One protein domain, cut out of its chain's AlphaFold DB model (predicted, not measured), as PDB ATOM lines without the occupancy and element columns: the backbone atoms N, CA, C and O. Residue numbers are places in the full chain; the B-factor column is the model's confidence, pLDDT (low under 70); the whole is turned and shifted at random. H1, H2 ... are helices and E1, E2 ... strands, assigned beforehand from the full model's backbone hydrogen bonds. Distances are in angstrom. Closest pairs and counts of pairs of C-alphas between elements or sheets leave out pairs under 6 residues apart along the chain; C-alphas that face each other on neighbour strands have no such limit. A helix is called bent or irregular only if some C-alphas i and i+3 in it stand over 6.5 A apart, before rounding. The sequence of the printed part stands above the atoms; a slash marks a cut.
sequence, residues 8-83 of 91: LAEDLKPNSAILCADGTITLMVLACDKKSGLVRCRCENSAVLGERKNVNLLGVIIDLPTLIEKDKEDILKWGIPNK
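AT A GLANCE: This is residues 8 to 83 of the 91 residues of an uncharacterized protein of Musa acuminata subsp. malaccensis (UniProt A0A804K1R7). A small, strongly twisted and curled sheet of four strands makes the body, with the short helix H1 beside its strands near E2 and E3, and a long tail leads away from E4 to the helix H2, far from the sheet. Residues 64 to 70 and residues 72 to 78 stick out free, and this tail makes much of the length. The printed part has 76 residues with two named helices and four named strands, in the order H1, E1, E2, E3, E4, H2; the sheet runs E3, E2, E1, E4, all antiparallel, and the class is mixed, helices and strands, with under half of the residues in named elements. The whole is only just loose, close to extended, with a radius of gyration of the C-alphas of 16.8 A, and is elongated, spanning 49 by 30 by 21 A.

IN THESE COORDINATES: In the sheet, E2 is the longest strand, residues 25 to 33, 21.8 A from first to last C-alpha, and it bends by 68 degrees at residue 30. E3 is residues 38 to 43, 15.4 A; E1 is residues 17 to 20, 9.9 A; E4 is residues 55 to 57, 6.7 A. H1 is residues 8 to 11, 5.6 A, with C-alpha 8 at (103.812, 111.868, 131.155). H2 is residues 69 to 79, 14.1 A, with C-alpha 79 at (87.455, 86.095, 119.555). H2 is neither bent nor irregular, but only just: C-alphas 76 and 79 are 6.0 A apart.

HOW THE PARTS SIT: E1, E2 and E3 form a meander, each strand the antiparallel neighbour of the one before, and with E4 a Greek key, in which E4 is the antiparallel neighbour of E1. The hairpin E2 and E3 has N 30 and O 40 within hydrogen-bond range at 2.8 A, and the hairpin E1 and E2 has N 18 and O 27 at 2.8 A. E1 and E4, at 166 degrees between directions, have N 19 and O 56 at 2.8 A. The edge strands E3 and E4 are apart. H1 is on the sheet, over none of its strands, at a height of 4.5 A, only just above the sheet's level; its closest C-alphas to E2 are Ala 9 and Cys 32, 5.2 A apart. H2 is not on the sheet, and H1 and H2 are apart. In H2 every O i to N i+4 pair is within hydrogen-bond range; H1 is too short for such a pair, and its one O i to N i+3 pair is not within range.

THE WHOLE: The C-alphas farthest apart, of Leu 30 and Pro 81, are 49.8 A apart. The printed part has no cut. The links E3 to E4 and E4 to H2 are long, 11 residues each; the other links are tight. The mean pLDDT of the printed part is 92.1, and no printed residue is under 70.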
ATOM      1  N   LEU A   8     104.439 110.555 131.328       92.06
ATOM      2  CA  LEU A   8     103.812 111.868 131.155       92.06
ATOM      3  C   LEU A   8     104.819 113.031 131.200       92.06
ATOM      4  O   LEU A   8     104.800 113.892 130.325       92.06
ATOM      5  N   ALA A   9     105.713 113.045 132.194       93.19
ATOM      6  CA  ALA A   9     106.723 114.096 132.343       93.19
ATOM      7  C   ALA A   9     107.880 113.996 131.330       93.19
ATOM      8  O   ALA A   9     108.620 114.964 131.146       93.19
ATOM      9  N   GLU A  10     108.056 112.841 130.689       92.50
ATOM     10  CA  GLU A  10     109.084 112.626 129.668       92.50
ATOM     11  C   GLU A  10     108.632 113.157 128.306       92.50
ATOM     12  O   GLU A  10     109.425 113.829 127.636       92.50
ATOM     13  N   ASP A  11     107.363 112.910 127.963       91.69
ATOM     14  CA  ASP A  11     106.811 113.160 126.629       91.69
ATOM     15  C   ASP A  11     106.172 114.544 126.471       91.69
ATOM     16  O   ASP A  11     106.149 115.104 125.371       91.69
ATOM     17  N   LEU A  12     105.673 115.134 127.561       92.38
ATOM     18  CA  LEU A  12     105.134 116.490 127.528       92.38
ATOM     19  C   LEU A  12     106.231 117.549 127.480       92.38
ATOM     20  O   LEU A  12     107.313 117.414 128.057       92.38
ATOM     21  N   LYS A  13     105.894 118.673 126.849       92.06
ATOM     22  CA  LYS A  13     106.737 119.864 126.784       92.06
ATOM     23  C   LYS A  13     105.985 121.060 127.377       92.06
ATOM     24  O   LYS A  13     104.754 121.069 127.377       92.06
ATOM     25  N   PRO A  14     106.692 122.087 127.878       94.06
ATOM     26  CA  PRO A  14     106.063 123.368 128.178       94.06
ATOM     27  C   PRO A  14     105.226 123.859 126.989       94.06
ATOM     28  O   PRO A  14     105.623 123.677 125.838       94.06
ATOM     29  N   ASN A  15     104.076 124.465 127.281       93.00
ATOM     30  CA  ASN A  15     103.037 124.881 126.332       93.00
ATOM     31  C   ASN A  15     102.232 123.748 125.666       93.00
ATOM     32  O   ASN A  15     101.331 124.041 124.882       93.00
ATOM     33  N   SER A  16     102.483 122.473 125.982       93.88
ATOM     34  CA  SER A  16     101.560 121.395 125.606       93.88
ATOM     35  C   SER A  16     100.212 121.558 126.318       93.88
ATOM     36  O   SER A  16     100.148 122.017 127.462       93.88
ATOM     37  N   ALA A  17      99.137 121.142 125.649       93.56
ATOM     38  CA  ALA A  17      97.792 121.128 126.208       93.56
ATOM     39  C   ALA A  17      97.392 119.703 126.614       93.56
ATOM     40  O   ALA A  17      97.530 118.753 125.840       93.56
ATOM     41  N   ILE A  18      96.877 119.578 127.834       94.88
ATOM     42  CA  ILE A  18      96.307 118.353 128.388       94.88
ATOM     43  C   ILE A  18      94.806 118.578 128.538       94.88
ATOM     44  O   ILE A  18      94.379 119.515 129.214       94.88
ATOM     45  N   LEU A  19      94.011 117.713 127.924       94.44
ATOM     46  CA  LEU A  19      92.557 117.739 128.007       94.44
ATOM     47  C   LEU A  19      92.093 116.658 128.978       94.44
ATOM     48  O   LEU A  19      92.361 115.481 128.764       94.44
ATOM     49  N   CYS A  20      91.372 117.043 130.019       94.38
ATOM     50  CA  CYS A  20      90.763 116.125 130.976       94.38
ATOM     51  C   CYS A  20      89.252 116.064 130.734       94.38
ATOM     52  O   CYS A  20      88.631 117.098 130.474       94.38
ATOM     53  N   ALA A  21      88.661 114.873 130.877       92.12
ATOM     54  CA  ALA A  21      87.227 114.646 130.675       92.12
ATOM     55  C   ALA A  21      86.748 115.193 129.316       92.12
ATOM     56  O   ALA A  21      85.931 116.113 129.264       92.12
ATOM     57  N   ASP A  22      87.336 114.685 128.230       87.75
ATOM     58  CA  ASP A  22      87.023 115.088 126.848       87.75
ATOM     59  C   ASP A  22      87.149 116.599 126.572       87.75
ATOM     60  O   ASP A  22      86.453 117.160 125.732       87.75
ATOM     61  N   GLY A  23      88.052 117.279 127.288       89.12
ATOM     62  CA  GLY A  23      88.285 118.717 127.130       89.12
ATOM     63  C   GLY A  23      87.389 119.605 127.989       89.12
ATOM     64  O   GLY A  23      87.519 120.825 127.931       89.12
ATOM     65  N   THR A  24      86.553 119.021 128.854       92.81
ATOM     66  CA  THR A  24      85.800 119.777 129.869       92.81
ATOM     67  C   THR A  24      86.739 120.598 130.755       92.81
ATOM     68  O   THR A  24      86.388 121.699 131.172       92.81
ATOM     69  N   ILE A  25      87.940 120.087 131.043       94.81
ATOM     70  CA  ILE A  25      89.015 120.834 131.706       94.81
ATOM     71  C   ILE A  25      90.243 120.818 130.804       94.81
ATOM     72  O   ILE A  25      90.696 119.756 130.380       94.81
ATOM     73  N   THR A  26      90.817 121.991 130.566       95.62
ATOM     74  CA  THR A  26      92.055 122.166 129.810       95.62
ATOM     75  C   THR A  26      93.168 122.617 130.746       95.62
ATOM     76  O   THR A  26      93.022 123.584 131.498       95.62
ATOM     77  N   LEU A  27      94.296 121.911 130.701       95.56
ATOM     78  CA  LEU A  27      95.498 122.241 131.456       95.56
ATOM     79  C   LEU A  27      96.632 122.586 130.488       95.56
ATOM     80  O   LEU A  27      96.965 121.798 129.603       95.56
ATOM     81  N   MET A  28      97.263 123.737 130.691       96.00
ATOM     82  CA  MET A  28      98.457 124.146 129.960       96.00
ATOM     83  C   MET A  28      99.709 123.785 130.753       96.00
ATOM     84  O   MET A  28      99.860 124.186 131.909       96.00
ATOM     85  N   VAL A  29     100.619 123.031 130.141       96.44
ATOM     86  CA  VAL A  29     101.872 122.616 130.782       96.44
ATOM     87  C   VAL A  29     102.798 123.818 130.957       96.44
ATOM     88  O   VAL A  29     103.171 124.472 129.987       96.44
ATOM     89  N   LEU A  30     103.214 124.079 132.196       96.94
ATOM     90  CA  LEU A  30     104.183 125.125 132.533       96.94
ATOM     91  C   LEU A  30     105.605 124.567 132.632       96.94
ATOM     92  O   LEU A  30     106.556 125.208 132.196       96.94
ATOM     93  N   ALA A  31     105.761 123.395 133.249       96.38
ATOM     94  CA  ALA A  31     107.055 122.741 133.429       96.38
ATOM     95  C   ALA A  31     106.889 121.233 133.645       96.38
ATOM     96  O   ALA A  31     105.922 120.800 134.272       96.38
ATOM     97  N   CYS A  32     107.873 120.457 133.194       95.06
ATOM     98  CA  CYS A  32     107.957 119.014 133.414       95.06
ATOM     99  C   CYS A  32     109.196 118.706 134.261       95.06
ATOM    100  O   CYS A  32     110.310 119.058 133.871       95.06
ATOM    101  N   ASP A  33     109.013 118.039 135.396       95.25
ATOM    102  CA  ASP A  33     110.105 117.513 136.208       95.25
ATOM    103  C   ASP A  33     110.245 116.008 135.969       95.25
ATOM    104  O   ASP A  33     109.499 115.185 136.502       95.25
ATOM    105  N   LYS A  34     111.246 115.647 135.165       93.44
ATOM    106  CA  LYS A  34     111.533 114.255 134.800       93.44
ATOM    107  C   LYS A  34     112.070 113.425 135.964       93.44
ATOM    108  O   LYS A  34     111.951 112.209 135.928       93.44
ATOM    109  N   LYS A  35     112.663 114.051 136.987       92.62
ATOM    110  CA  LYS A  35     113.216 113.319 138.137       92.62
ATOM    111  C   LYS A  35     112.110 112.862 139.078       92.62
ATOM    112  O   LYS A  35     112.158 111.739 139.564       92.62
ATOM    113  N   SER A  36     111.132 113.729 139.335       93.00
ATOM    114  CA  SER A  36     109.973 113.392 140.170       93.00
ATOM    115  C   SER A  36     108.820 112.756 139.387       93.00
ATOM    116  O   SER A  36     107.910 112.197 139.995       93.00
ATOM    117  N   GLY A  37     108.842 112.830 138.051       92.94
ATOM    118  CA  GLY A  37     107.746 112.372 137.193       92.94
ATOM    119  C   GLY A  37     106.520 113.292 137.239       92.94
ATOM    120  O   GLY A  37     105.429 112.886 136.841       92.94
ATOM    121  N   LEU A  38     106.674 114.520 137.744       94.75
ATOM    122  CA  LEU A  38     105.583 115.469 137.940       94.75
ATOM    123  C   LEU A  38     105.536 116.508 136.821       94.75
ATOM    124  O   LEU A  38     106.556 116.987 136.329       94.75
ATOM    125  N   VAL A  39     104.322 116.915 136.460       96.06
ATOM    126  CA  VAL A  39     104.082 117.993 135.499       96.06
ATOM    127  C   VAL A  39     103.305 119.098 136.194       96.06
ATOM    128  O   VAL A  39     102.242 118.869 136.771       96.06
ATOM    129  N   ARG A  40     103.852 120.312 136.154       96.62
ATOM    130  CA  ARG A  40     103.191 121.506 136.672       96.62
ATOM    131  C   ARG A  40     102.400 122.147 135.546       96.62
ATOM    132  O   ARG A  40     102.983 122.546 134.538       96.62
ATOM    133  N   CYS A  41     101.098 122.299 135.749       96.44
ATOM    134  CA  CYS A  41     100.194 122.885 134.767       96.44
ATOM    135  C   CYS A  41      99.411 124.061 135.352       96.44
ATOM    136  O   CYS A  41      99.196 124.136 136.564       96.44
ATOM    137  N   ARG A  42      98.949 124.948 134.475       96.50
ATOM    138  CA  ARG A  42      97.924 125.949 134.767       96.50
ATOM    139  C   ARG A  42      96.582 125.442 134.253       96.50
ATOM    140  O   ARG A  42      96.506 124.937 133.139       96.50
ATOM    141  N   CYS A  43      95.541 125.565 135.064       95.81
ATOM    142  CA  CYS A  43      94.178 125.277 134.636       95.81
ATOM    143  C   CYS A  43      93.649 126.476 133.841       95.81
ATOM    144  O   CYS A  43      93.666 127.589 134.361       95.81
ATOM    145  N   GLU A  44      93.218 126.260 132.600       96.31
ATOM    146  CA  GLU A  44      92.754 127.336 131.707       96.31
ATOM    147  C   GLU A  44      91.258 127.647 131.890       96.31
ATOM    148  O   GLU A  44      90.779 128.697 131.476       96.31
ATOM    149  N   ASN A  45      90.510 126.756 132.543       94.62
ATOM    150  CA  ASN A  45      89.089 126.936 132.818       94.62
ATOM    151  C   ASN A  45      88.673 126.254 134.130       94.62
ATOM    152  O   ASN A  45      89.392 125.413 134.664       94.62
ATOM    153  N   SER A  46      87.502 126.607 134.658       93.75
ATOM    154  CA  SER A  46      86.948 125.997 135.871       93.75
ATOM    155  C   SER A  46      85.840 125.007 135.524       93.75
ATOM    156  O   SER A  46      84.895 125.355 134.822       93.75
ATOM    157  N   ALA A  47      85.945 123.781 136.037       92.62
ATOM    158  CA  ALA A  47      84.906 122.758 135.959       92.62
ATOM    159  C   ALA A  47      85.122 121.693 137.047       92.62
ATOM    160  O   ALA A  47      86.169 121.644 137.696       92.62
ATOM    161  N   VAL A  48      84.116 120.843 137.256       92.12
ATOM    162  CA  VAL A  48      84.181 119.740 138.221       92.12
ATOM    163  C   VAL A  48      84.885 118.543 137.585       92.12
ATOM    164  O   VAL A  48      84.449 118.032 136.554       92.12
ATOM    165  N   LEU A  49      85.959 118.068 138.220       90.44
ATOM    166  CA  LEU A  49      86.653 116.849 137.813       90.44
ATOM    167  C   LEU A  49      86.092 115.649 138.584       90.44
ATOM    168  O   LEU A  49      86.267 115.548 139.795       90.44
ATOM    169  N   GLY A  50      85.424 114.742 137.871       90.19
ATOM    170  CA  GLY A  50      84.997 113.455 138.424       90.19
ATOM    171  C   GLY A  50      86.132 112.427 138.506       90.19
ATOM    172  O   GLY A  50      87.255 112.667 138.059       90.19
ATOM    173  N   GLU A  51      85.826 111.243 139.030       91.62
ATOM    174  CA  GLU A  51      86.792 110.146 139.146       91.62
ATOM    175  C   GLU A  51      87.022 109.409 137.821       91.62
ATOM    176  O   GLU A  51      86.128 109.323 136.978       91.62
ATOM    177  N   ARG A  52      88.235 108.855 137.658       89.75
ATOM    178  CA  ARG A  52      88.655 108.010 136.518       89.75
ATOM    179  C   ARG A  52      88.294 108.589 135.142       89.75
ATOM    180  O   ARG A  52      87.990 107.849 134.210       89.75
ATOM    181  N   LYS A  53      88.324 109.918 135.017       93.06
ATOM    182  CA  LYS A  53      88.112 110.606 133.743       93.06
ATOM    183  C   LYS A  53      89.293 110.376 132.810       93.06
ATOM    184  O   LYS A  53      90.436 110.263 133.254       93.06
ATOM    185  N   ASN A  54      88.989 110.301 131.522       91.06
ATOM    186  CA  ASN A  54      89.993 110.172 130.484       91.06
ATOM    187  C   ASN A  54      90.824 111.453 130.349       91.06
ATOM    188  O   ASN A  54      90.450 112.537 130.818       91.06
ATOM    189  N   VAL A  55      91.977 111.291 129.712       92.81
ATOM    190  CA  VAL A  55      92.950 112.350 129.485       92.81
ATOM    191  C   VAL A  55      93.473 112.218 128.067       92.81
ATOM    192  O   VAL A  55      93.931 111.143 127.694       92.81
ATOM    193  N   ASN A  56      93.476 113.321 127.324       91.31
ATOM    194  CA  ASN A  56      94.059 113.401 125.991       91.31
ATOM    195  C   ASN A  56      95.232 114.392 125.996       91.31
ATOM    196  O   ASN A  56      95.134 115.482 126.564       91.31
ATOM    197  N   LEU A  57      96.343 114.020 125.356       91.50
ATOM    198  CA  LEU A  57      97.538 114.860 125.230       91.50
ATOM    199  C   LEU A  57      97.643 115.368 123.790       91.50
ATOM    200  O   LEU A  57      97.806 114.578 122.864       91.50
ATOM    201  N   LEU A  58      97.545 116.682 123.582       86.19
ATOM    202  CA  LEU A  58      97.584 117.255 122.235       86.19
ATOM    203  C   LEU A  58      99.026 117.451 121.754       86.19
ATOM    204  O   LEU A  58      99.842 118.073 122.436       86.19
ATOM    205  N   GLY A  59      99.322 116.958 120.549       81.12
ATOM    206  CA  GLY A  59     100.634 117.125 119.912       81.12
ATOM    207  C   GLY A  59     101.756 116.295 120.545       81.12
ATOM    208  O   GLY A  59     102.929 116.585 120.315       81.12
ATOM    209  N   VAL A  60     101.405 115.283 121.341       85.56
ATOM    210  CA  VAL A  60     102.349 114.355 121.971       85.56
ATOM    211  C   VAL A  60     102.246 113.001 121.286       85.56
ATOM    212  O   VAL A  60     101.149 112.477 121.104       85.56
ATOM    213  N   ILE A  61     103.391 112.427 120.918       82.00
ATOM    214  CA  ILE A  61     103.456 111.040 120.457       82.00
ATOM    215  C   ILE A  61     103.433 110.167 121.704       82.00
ATOM    216  O   ILE A  61     104.374 110.191 122.493       82.00
ATOM    217  N   ILE A  62     102.336 109.444 121.889       81.06
ATOM    218  CA  ILE A  62     102.153 108.556 123.028       81.06
ATOM    219  C   ILE A  62     102.675 107.173 122.643       81.06
ATOM    220  O   ILE A  62     102.152 106.534 121.733       81.06
ATOM    221  N   ASP A  63     103.698 106.715 123.358       79.75
ATOM    222  CA  ASP A  63     104.251 105.371 123.214       79.75
ATOM    223  C   ASP A  63     103.530 104.417 124.177       79.75
ATOM    224  O   ASP A  63     104.024 104.074 125.258       79.75
ATOM    225  N   LEU A  64     102.300 104.053 123.809       79.25
ATOM    226  CA  LEU A  64     101.514 103.023 124.484       79.25
ATOM    227  C   LEU A  64     101.478 101.751 123.629       79.25
ATOM    228  O   LEU A  64     101.387 101.833 122.402       79.25
ATOM    229  N   PRO A  65     101.516 100.563 124.257       80.25
ATOM    230  CA  PRO A  65     101.345  99.320 123.524       80.25
ATOM    231  C   PRO A  65      99.963  99.300 122.868       80.25
ATOM    232  O   PRO A  65      98.954  99.505 123.536       80.25
ATOM    233  N   THR A  66      99.922  99.008 121.568       80.25
ATOM    234  CA  THR A  66      98.681  98.935 120.781       80.25
ATOM    235  C   THR A  66      97.697  97.880 121.290       80.25
ATOM    236  O   THR A  66      96.498  98.016 121.087       80.25
ATOM    237  N   LEU A  67      98.200  96.820 121.923       86.19
ATOM    238  CA  LEU A  67      97.393  95.767 122.530       86.19
ATOM    239  C   LEU A  67      97.858  95.558 123.962       86.19
ATOM    240  O   LEU A  67      99.024  95.214 124.200       86.19
ATOM    241  N   ILE A  68      96.942  95.714 124.911       88.56
ATOM    242  CA  ILE A  68      97.189  95.308 126.291       88.56
ATOM    243  C   ILE A  68      96.940  93.808 126.456       88.56
ATOM    244  O   ILE A  68      96.362  93.141 125.598       88.56
ATOM    245  N   GLU A  69      97.397  93.246 127.575       90.62
ATOM    246  CA  GLU A  69      97.290  91.802 127.820       90.62
ATOM    247  C   GLU A  69      95.837  91.313 127.807       90.62
ATOM    248  O   GLU A  69      95.546  90.242 127.281       90.62
ATOM    249  N   LYS A  70      94.918  92.158 128.288       90.19
ATOM    250  CA  LYS A  70      93.479  91.917 128.208       90.19
ATOM    251  C   LYS A  70      92.994  91.795 126.761       90.19
ATOM    252  O   LYS A  70      92.242  90.874 126.472       90.19
ATOM    253  N   ASP A  71      93.438  92.666 125.855       92.75
ATOM    254  CA  ASP A  71      93.013  92.611 124.451       92.75
ATOM    255  C   ASP A  71      93.494  91.317 123.795       92.75
ATOM    256  O   ASP A  71      92.741  90.657 123.083       92.75
ATOM    257  N   LYS A  72      94.741  90.908 124.070       92.31
ATOM    258  CA  LYS A  72      95.269  89.626 123.579       92.31
ATOM    259  C   LYS A  72      94.461  88.455 124.120       92.31
ATOM    260  O   LYS A  72      94.168  87.528 123.372       92.31
ATOM    261  N   GLU A  73      94.109  88.486 125.402       94.81
ATOM    262  CA  GLU A  73      93.284  87.457 126.021       94.81
ATOM    263  C   GLU A  73      91.891  87.395 125.386       94.81
ATOM    264  O   GLU A  73      91.453  86.314 124.991       94.81
ATOM    265  N   ASP A  74      91.236  88.542 125.212       94.19
ATOM    266  CA  ASP A  74      89.911  88.640 124.605       94.19
ATOM    267  C   ASP A  74      89.950  88.148 123.143       94.19
ATOM    268  O   ASP A  74      89.087  87.378 122.720       94.19
ATOM    269  N   ILE A  75      90.995  88.474 122.375       94.31
ATOM    270  CA  ILE A  75      91.168  87.986 120.997       94.31
ATOM    271  C   ILE A  75      91.432  86.473 120.970       94.31
ATOM    272  O   ILE A  75      90.752  85.744 120.243       94.31
ATOM    273  N   LEU A  76      92.403  85.984 121.747       95.12
ATOM    274  CA  LEU A  76      92.865  84.593 121.684       95.12
ATOM    275  C   LEU A  76      91.870  83.612 122.310       95.12
ATOM    276  O   LEU A  76      91.648  82.533 121.761       95.12
ATOM    277  N   LYS A  77      91.285  83.965 123.459       96.19
ATOM    278  CA  LYS A  77      90.418  83.068 124.235       96.19
ATOM    279  C   LYS A  77      88.942  83.227 123.911       96.19
ATOM    280  O   LYS A  77      88.195  82.274 124.112       96.19
ATOM    281  N   TRP A  78      88.508  84.388 123.426       95.38
ATOM    282  CA  TRP A  78      87.100  84.623 123.107       95.38
ATOM    283  C   TRP A  78      86.870  84.865 121.611       95.38
ATOM    284  O   TRP A  78      86.030  84.194 121.016       95.38
ATOM    285  N   GLY A  79      87.641  85.739 120.964       96.12
ATOM    286  CA  GLY A  79      87.455  86.095 119.555       96.12
ATOM    287  C   GLY A  79      87.657  84.926 118.589       96.12
ATOM    288  O   GLY A  79      86.767  84.619 117.792       96.12
ATOM    289  N   ILE A  80      88.803  84.239 118.682       95.25
ATOM    290  CA  ILE A  80      89.144  83.110 117.800       95.25
ATOM    291  C   ILE A  80      88.136  81.953 117.936       95.25
ATOM    292  O   ILE A  80      87.614  81.518 116.906       95.25
ATOM    293  N   PRO A  81      87.783  81.470 119.149       97.12
ATOM    294  CA  PRO A  81      86.789  80.403 119.293       97.12
ATOM    295  C   PRO A  81      85.410  80.755 118.727       97.12
ATOM    296  O   PRO A  81      84.726  79.883 118.194       97.12
ATOM    297  N   ASN A  82      85.022  82.033 118.788       97.06
ATOM    298  CA  ASN A  82      83.752  82.521 118.249       97.06
ATOM    299  C   ASN A  82      83.815  82.900 116.759       97.06
ATOM    300  O   ASN A  82      82.808  83.341 116.208       97.06
ATOM    301  N   LYS A  83      84.961  82.704 116.087       96.25
ATOM    302  CA  LYS A  83      85.151  82.979 114.651       96.25
ATOM    303  C   LYS A  83      84.738  84.402 114.255       96.25
ATOM    304  O   LYS A  83      84.104  84.603 113.218       96.25
TER     305      LYS A  83